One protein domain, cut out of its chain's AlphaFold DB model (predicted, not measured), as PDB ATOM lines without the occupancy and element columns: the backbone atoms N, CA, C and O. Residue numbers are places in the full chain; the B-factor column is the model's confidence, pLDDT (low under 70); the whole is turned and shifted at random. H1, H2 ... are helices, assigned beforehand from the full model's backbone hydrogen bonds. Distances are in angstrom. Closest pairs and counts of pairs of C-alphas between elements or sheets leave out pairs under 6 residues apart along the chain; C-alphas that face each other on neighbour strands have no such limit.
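This is residues 2 to 50 of the 214 residues of an uncharacterized protein of Laccaria amethystina LaAM-08-1 (UniProt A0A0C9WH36). Two helices and the long link between them make three sides of an open, flat triangle: H1 is one side, the link folds back from its end, and the longer H2 closes the figure, passing near the start of H1. The corner where the link enters H2, residues 28 to 35, sticks out free, and the sides have few contacts across the middle. The printed part has 49 residues with two named helices, H1 then H2, and no named strand; the class is all helix. It is loose, with a radius of gyration of the C-alphas of 12.9 A, and spans 40 by 26 by 9 A, only just flat.

Start at C-alpha 2, at (2.727, -51.270, -1.410), and go on to Glu 7 at (-7.846, -50.795, 1.516), where H1 begins. H1 holds residues 7 to 18 and measures 16.0 A from first to last C-alpha. Find C-alpha 30 at (-20.868, -38.767, 6.915); from there H2, residues 30 to 48, runs 27.0 A to C-alpha 48 at (6.032, -40.990, 6.523).

Look at Asp 8 and Arg 36, whose C-alphas, 7.8 A apart, are the closest of the two helices. H1 and H2 are close but not clearly touching, with 1 pair of C-alphas within 8 A. Their lines stand at a steep tilt of 55 degrees, and they run opposite ways. Their centres are 17.3 A apart. In H1 and H2 every O i to N i+4 pair is within hydrogen-bond range.

The two C-alphas farthest apart are those of Gly 20 and Ser 49, at 39.6 A. The link from H1 to H2, 11 residues, is long. The printed part has no cut. Its mean pLDDT is 86.5; look at residues 2 to 5 for the values under 70.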
ATOM      1  N   ARG A   2       3.260 -52.616  -1.668       55.47
ATOM      2  CA  ARG A   2       2.727 -51.270  -1.410       55.47
ATOM      3  C   ARG A   2       1.303 -51.460  -0.883       55.47
ATOM      4  O   ARG A   2       0.497 -52.049  -1.591       55.47
ATOM      5  N   LYS A   3       1.037 -51.048   0.354       63.25
ATOM      6  CA  LYS A   3      -0.323 -51.013   0.903       63.25
ATOM      7  C   LYS A   3      -1.044 -49.831   0.276       63.25
ATOM      8  O   LYS A   3      -0.467 -48.744   0.215       63.25
ATOM      9  N   SER A   4      -2.229 -50.056  -0.276       64.25
ATOM     10  CA  SER A   4      -2.995 -48.966  -0.876       64.25
ATOM     11  C   SER A   4      -3.753 -48.238   0.229       64.25
ATOM     12  O   SER A   4      -4.257 -48.849   1.166       64.25
ATOM     13  N   TYR A   5      -3.835 -46.921   0.129       66.88
ATOM     14  CA  TYR A   5      -4.421 -46.081   1.170       66.88
ATOM     15  C   TYR A   5      -5.950 -46.195   1.298       66.88
ATOM     16  O   TYR A   5      -6.523 -45.673   2.251       66.88
ATOM     17  N   HIS A   6      -6.592 -46.917   0.377       79.88
ATOM     18  CA  HIS A   6      -8.037 -47.128   0.317       79.88
ATOM     19  C   HIS A   6      -8.416 -48.598   0.523       79.88
ATOM     20  O   HIS A   6      -9.447 -49.030   0.020       79.88
ATOM     21  N   GLU A   7      -7.597 -49.369   1.248       83.44
ATOM     22  CA  GLU A   7      -7.846 -50.795   1.516       83.44
ATOM     23  C   GLU A   7      -9.279 -51.051   2.001       83.44
ATOM     24  O   GLU A   7      -9.932 -51.948   1.487       83.44
ATOM     25  N   ASP A   8      -9.814 -50.216   2.892       85.31
ATOM     26  CA  ASP A   8     -11.182 -50.376   3.401       85.31
ATOM     27  C   ASP A   8     -12.252 -50.214   2.305       85.31
ATOM     28  O   ASP A   8     -13.200 -50.992   2.256       85.31
ATOM     29  N   ILE A   9     -12.083 -49.235   1.407       87.12
ATOM     30  CA  ILE A   9     -13.013 -48.968   0.295       87.12
ATOM     31  C   ILE A   9     -12.895 -50.067  -0.760       87.12
ATOM     32  O   ILE A   9     -13.898 -50.550  -1.270       87.12
ATOM     33  N   ILE A  10     -11.668 -50.488  -1.068       87.88
ATOM     34  CA  ILE A  10     -11.403 -51.556  -2.032       87.88
ATOM     35  C   ILE A  10     -11.972 -52.876  -1.513       87.88
ATOM     36  O   ILE A  10     -12.622 -53.588  -2.267       87.88
ATOM     37  N   ASN A  11     -11.785 -53.191  -0.231       91.19
ATOM     38  CA  ASN A  11     -12.329 -54.402   0.377       91.19
ATOM     39  C   ASN A  11     -13.861 -54.373   0.416       91.19
ATOM     40  O   ASN A  11     -14.490 -55.387   0.130       91.19
ATOM     41  N   GLU A  12     -14.466 -53.223   0.733       92.69
ATOM     42  CA  GLU A  12     -15.921 -53.048   0.662       92.69
ATOM     43  C   GLU A  12     -16.426 -53.283  -0.766       92.69
ATOM     44  O   GLU A  12     -17.278 -54.144  -0.973       92.69
ATOM     45  N   PHE A  13     -15.825 -52.615  -1.750       91.50
ATOM     46  CA  PHE A  13     -16.171 -52.745  -3.163       91.50
ATOM     47  C   PHE A  13     -16.018 -54.185  -3.676       91.50
ATOM     48  O   PHE A  13     -16.929 -54.725  -4.301       91.50
ATOM     49  N   LEU A  14     -14.900 -54.851  -3.365       93.12
ATOM     50  CA  LEU A  14     -14.672 -56.254  -3.725       93.12
ATOM     51  C   LEU A  14     -15.703 -57.180  -3.068       93.12
ATOM     52  O   LEU A  14     -16.220 -58.077  -3.728       93.12
ATOM     53  N   SER A  15     -16.063 -56.928  -1.806       95.06
ATOM     54  CA  SER A  15     -17.084 -57.719  -1.109       95.06
ATOM     55  C   SER A  15     -18.482 -57.565  -1.717       95.06
ATOM     56  O   SER A  15     -19.307 -58.471  -1.603       95.06
ATOM     57  N   GLU A  16     -18.775 -56.431  -2.355       94.38
ATOM     58  CA  GLU A  16     -20.033 -56.225  -3.075       94.38
ATOM     59  C   GLU A  16     -20.019 -56.872  -4.459       94.38
ATOM     60  O   GLU A  16     -21.018 -57.478  -4.854       94.38
ATOM     61  N   LEU A  17     -18.875 -56.846  -5.147       93.81
ATOM     62  CA  LEU A  17     -18.692 -57.587  -6.395       93.81
ATOM     63  C   LEU A  17     -18.829 -59.102  -6.190       93.81
ATOM     64  O   LEU A  17     -19.495 -59.764  -6.984       93.81
ATOM     65  N   GLU A  18     -18.268 -59.657  -5.113       95.94
ATOM     66  CA  GLU A  18     -18.392 -61.087  -4.777       95.94
ATOM     67  C   GLU A  18     -19.840 -61.513  -4.494       95.94
ATOM     68  O   GLU A  18     -20.210 -62.662  -4.735       95.94
ATOM     69  N   LYS A  19     -20.686 -60.585  -4.033       95.88
ATOM     70  CA  LYS A  19     -22.125 -60.819  -3.832       95.88
ATOM     71  C   LYS A  19     -22.932 -60.769  -5.132       95.88
ATOM     72  O   LYS A  19     -24.123 -61.065  -5.105       95.88
ATOM     73  N   GLY A  20     -22.304 -60.419  -6.256       95.75
ATOM     74  CA  GLY A  20     -22.958 -60.302  -7.557       95.75
ATOM     75  C   GLY A  20     -23.689 -58.976  -7.774       95.75
ATOM     76  O   GLY A  20     -24.482 -58.876  -8.710       95.75
ATOM     77  N   ASN A  21     -23.433 -57.954  -6.950       93.00
ATOM     78  CA  ASN A  21     -23.998 -56.626  -7.172       93.00
ATOM     79  C   ASN A  21     -23.223 -55.922  -8.295       93.00
ATOM     80  O   ASN A  21     -22.028 -55.666  -8.174       93.00
ATOM     81  N   SER A  22     -23.910 -55.583  -9.387       90.00
ATOM     82  CA  SER A  22     -23.327 -54.831 -10.511       90.00
ATOM     83  C   SER A  22     -23.129 -53.345 -10.203       90.00
ATOM     84  O   SER A  22     -22.322 -52.683 -10.851       90.00
ATOM     85  N   THR A  23     -23.859 -52.828  -9.212       90.75
ATOM     86  CA  THR A  23     -23.778 -51.451  -8.716       90.75
ATOM     87  C   THR A  23     -23.491 -51.491  -7.212       90.75
ATOM     88  O   THR A  23     -24.412 -51.662  -6.412       90.75
ATOM     89  N   PRO A  24     -22.210 -51.438  -6.814       86.81
ATOM     90  CA  PRO A  24     -21.830 -51.469  -5.410       86.81
ATOM     91  C   PRO A  24     -22.378 -50.235  -4.682       86.81
ATOM     92  O   PRO A  24     -22.165 -49.103  -5.122       86.81
ATOM     93  N   ASN A  25     -23.111 -50.462  -3.593       89.31
ATOM     94  CA  ASN A  25     -23.652 -49.418  -2.738       89.31
ATOM     95  C   ASN A  25     -22.701 -49.210  -1.552       89.31
ATOM     96  O   ASN A  25     -22.859 -49.780  -0.468       89.31
ATOM     97  N   LEU A  26     -21.680 -48.385  -1.787       87.44
ATOM     98  CA  LEU A  26     -20.708 -48.025  -0.764       87.44
ATOM     99  C   LEU A  26     -21.381 -47.189   0.324       87.44
ATOM    100  O   LEU A  26     -22.098 -46.236   0.033       87.44
ATOM    101  N   LYS A  27     -21.084 -47.486   1.591       86.06
ATOM    102  CA  LYS A  27     -21.591 -46.672   2.701       86.06
ATOM    103  C   LYS A  27     -20.975 -45.274   2.652       86.06
ATOM    104  O   LYS A  27     -19.795 -45.106   2.968       86.06
ATOM    105  N   ASP A  28     -21.797 -44.291   2.322       87.81
ATOM    106  CA  ASP A  28     -21.455 -42.878   2.129       87.81
ATOM    107  C   ASP A  28     -21.887 -41.977   3.297       87.81
ATOM    108  O   ASP A  28     -21.638 -40.773   3.292       87.81
ATOM    109  N   GLY A  29     -22.465 -42.552   4.357       91.81
ATOM    110  CA  GLY A  29     -22.834 -41.797   5.550       91.81
ATOM    111  C   GLY A  29     -21.652 -40.996   6.115       91.81
ATOM    112  O   GLY A  29     -20.553 -41.526   6.292       91.81
ATOM    113  N   LEU A  30     -21.890 -39.729   6.468       79.12
ATOM    114  CA  LEU A  30     -20.868 -38.767   6.915       79.12
ATOM    115  C   LEU A  30     -19.916 -39.326   7.987       79.12
ATOM    116  O   LEU A  30     -18.705 -39.103   7.953       79.12
ATOM    117  N   ARG A  31     -20.453 -40.110   8.930       85.56
ATOM    118  CA  ARG A  31     -19.667 -40.782   9.975       85.56
ATOM    119  C   ARG A  31     -18.637 -41.757   9.395       85.56
ATOM    120  O   ARG A  31     -17.502 -41.785   9.859       85.56
ATOM    121  N   VAL A  32     -19.019 -42.532   8.382       87.94
ATOM    122  CA  VAL A  32     -18.147 -43.499   7.700       87.94
ATOM    123  C   VAL A  32     -17.038 -42.770   6.947       87.94
ATOM    124  O   VAL A  32     -15.876 -43.158   7.057       87.94
ATOM    125  N   ILE A  33     -17.371 -41.681   6.248       84.69
ATOM    126  CA  ILE A  33     -16.388 -40.847   5.541       84.69
ATOM    127  C   ILE A  33     -15.370 -40.262   6.526       84.69
ATOM    128  O   ILE A  33     -14.164 -40.368   6.296       84.69
ATOM    129  N   ARG A  34     -15.835 -39.707   7.652       88.69
ATOM    130  CA  ARG A  34     -14.966 -39.147   8.696       88.69
ATOM    131  C   ARG A  34     -14.020 -40.194   9.281       88.69
ATOM    132  O   ARG A  34     -12.824 -39.954   9.417       88.69
ATOM    133  N   ASP A  35     -14.537 -41.366   9.630       90.31
ATOM    134  CA  ASP A  35     -13.711 -42.405  10.242       90.31
ATOM    135  C   ASP A  35     -12.675 -42.952   9.229       90.31
ATOM    136  O   ASP A  35     -11.525 -43.223   9.596       90.31
ATOM    137  N   ARG A  36     -13.032 -43.033   7.934       88.44
ATOM    138  CA  ARG A  36     -12.102 -43.381   6.840       88.44
ATOM    139  C   ARG A  36     -11.019 -42.323   6.637       88.44
ATOM    140  O   ARG A  36      -9.850 -42.685   6.508       88.44
ATOM    141  N   SER A  37     -11.369 -41.037   6.633       87.19
ATOM    142  CA  SER A  37     -10.402 -39.952   6.416       87.19
ATOM    143  C   SER A  37      -9.389 -39.844   7.558       87.19
ATOM    144  O   SER A  37      -8.191 -39.704   7.307       87.19
ATOM    145  N   VAL A  38      -9.826 -40.017   8.810       89.81
ATOM    146  CA  VAL A  38      -8.928 -40.057   9.978       89.81
ATOM    147  C   VAL A  38      -7.967 -41.242   9.893       89.81
ATOM    148  O   VAL A  38      -6.759 -41.082  10.085       89.81
ATOM    149  N   ARG A  39      -8.473 -42.435   9.559       88.62
ATOM    150  CA  ARG A  39      -7.630 -43.627   9.390       88.62
ATOM    151  C   ARG A  39      -6.617 -43.449   8.262       88.62
ATOM    152  O   ARG A  39      -5.466 -43.859   8.406       88.62
ATOM    153  N   TRP A  40      -7.026 -42.817   7.164       87.88
ATOM    154  CA  TRP A  40      -6.136 -42.498   6.056       87.88
ATOM    155  C   TRP A  40      -4.988 -41.582   6.489       87.88
ATOM    156  O   TRP A  40      -3.825 -41.934   6.289       87.88
ATOM    157  N   MET A  41      -5.303 -40.469   7.158       87.38
ATOM    158  CA  MET A  41      -4.306 -39.545   7.710       87.38
ATOM    159  C   MET A  41      -3.328 -40.257   8.644       87.38
ATOM    160  O   MET A  41      -2.115 -40.082   8.536       87.38
ATOM    161  N   TRP A  42      -3.846 -41.103   9.532       92.06
ATOM    162  CA  TRP A  42      -3.025 -41.854  10.472       92.06
ATOM    163  C   TRP A  42      -2.062 -42.820   9.770       92.06
ATOM    164  O   TRP A  42      -0.872 -42.866  10.087       92.06
ATOM    165  N   ASN A  43      -2.544 -43.557   8.771       87.12
ATOM    166  CA  ASN A  43      -1.712 -44.476   7.999       87.12
ATOM    167  C   ASN A  43      -0.650 -43.732   7.176       87.12
ATOM    168  O   ASN A  43       0.498 -44.177   7.110       87.12
ATOM    169  N   ALA A  44      -1.007 -42.588   6.583       84.94
ATOM    170  CA  ALA A  44      -0.063 -41.722   5.884       84.94
ATOM    171  C   ALA A  44       1.025 -41.208   6.838       84.94
ATOM    172  O   ALA A  44       2.215 -41.306   6.528       84.94
ATOM    173  N   TYR A  45       0.635 -40.761   8.035       87.62
ATOM    174  CA  TYR A  45       1.568 -40.355   9.078       87.62
ATOM    175  C   TYR A  45       2.527 -41.489   9.456       87.62
ATOM    176  O   TYR A  45       3.736 -41.279   9.485       87.62
ATOM    177  N   GLN A  46       2.036 -42.712   9.675       88.06
ATOM    178  CA  GLN A  46       2.906 -43.850   9.989       88.06
ATOM    179  C   GLN A  46       3.865 -44.208   8.847       88.06
ATOM    180  O   GLN A  46       5.025 -44.541   9.098       88.06
ATOM    181  N   ALA A  47       3.404 -44.136   7.595       83.75
ATOM    182  CA  ALA A  47       4.241 -44.400   6.428       83.75
ATOM    183  C   ALA A  47       5.383 -43.374   6.312       83.75
ATOM    184  O   ALA A  47       6.546 -43.749   6.118       83.75
ATOM    185  N   LEU A  48       5.064 -42.090   6.505       79.50
ATOM    186  CA  LEU A  48       6.032 -40.990   6.523       79.50
ATOM    187  C   LEU A  48       6.972 -41.065   7.736       79.50
ATOM    188  O   LEU A  48       8.177 -40.869   7.601       79.50
ATOM    189  N   SER A  49       6.444 -41.445   8.899       85.94
ATOM    190  CA  SER A  49       7.179 -41.618  10.159       85.94
ATOM    191  C   SER A  49       7.957 -42.941  10.229       85.94
ATOM    192  O   SER A  49       8.519 -43.316  11.263       85.94
ATOM    193  N   SER A  50       8.045 -43.689   9.124       88.69
ATOM    194  CA  SER A  50       8.837 -44.914   9.108       88.69
ATOM    195  C   SER A  50      10.295 -44.594   9.472       88.69
ATOM    196  O   SER A  50      10.995 -43.847   8.785       88.69
TER     197      SER A  50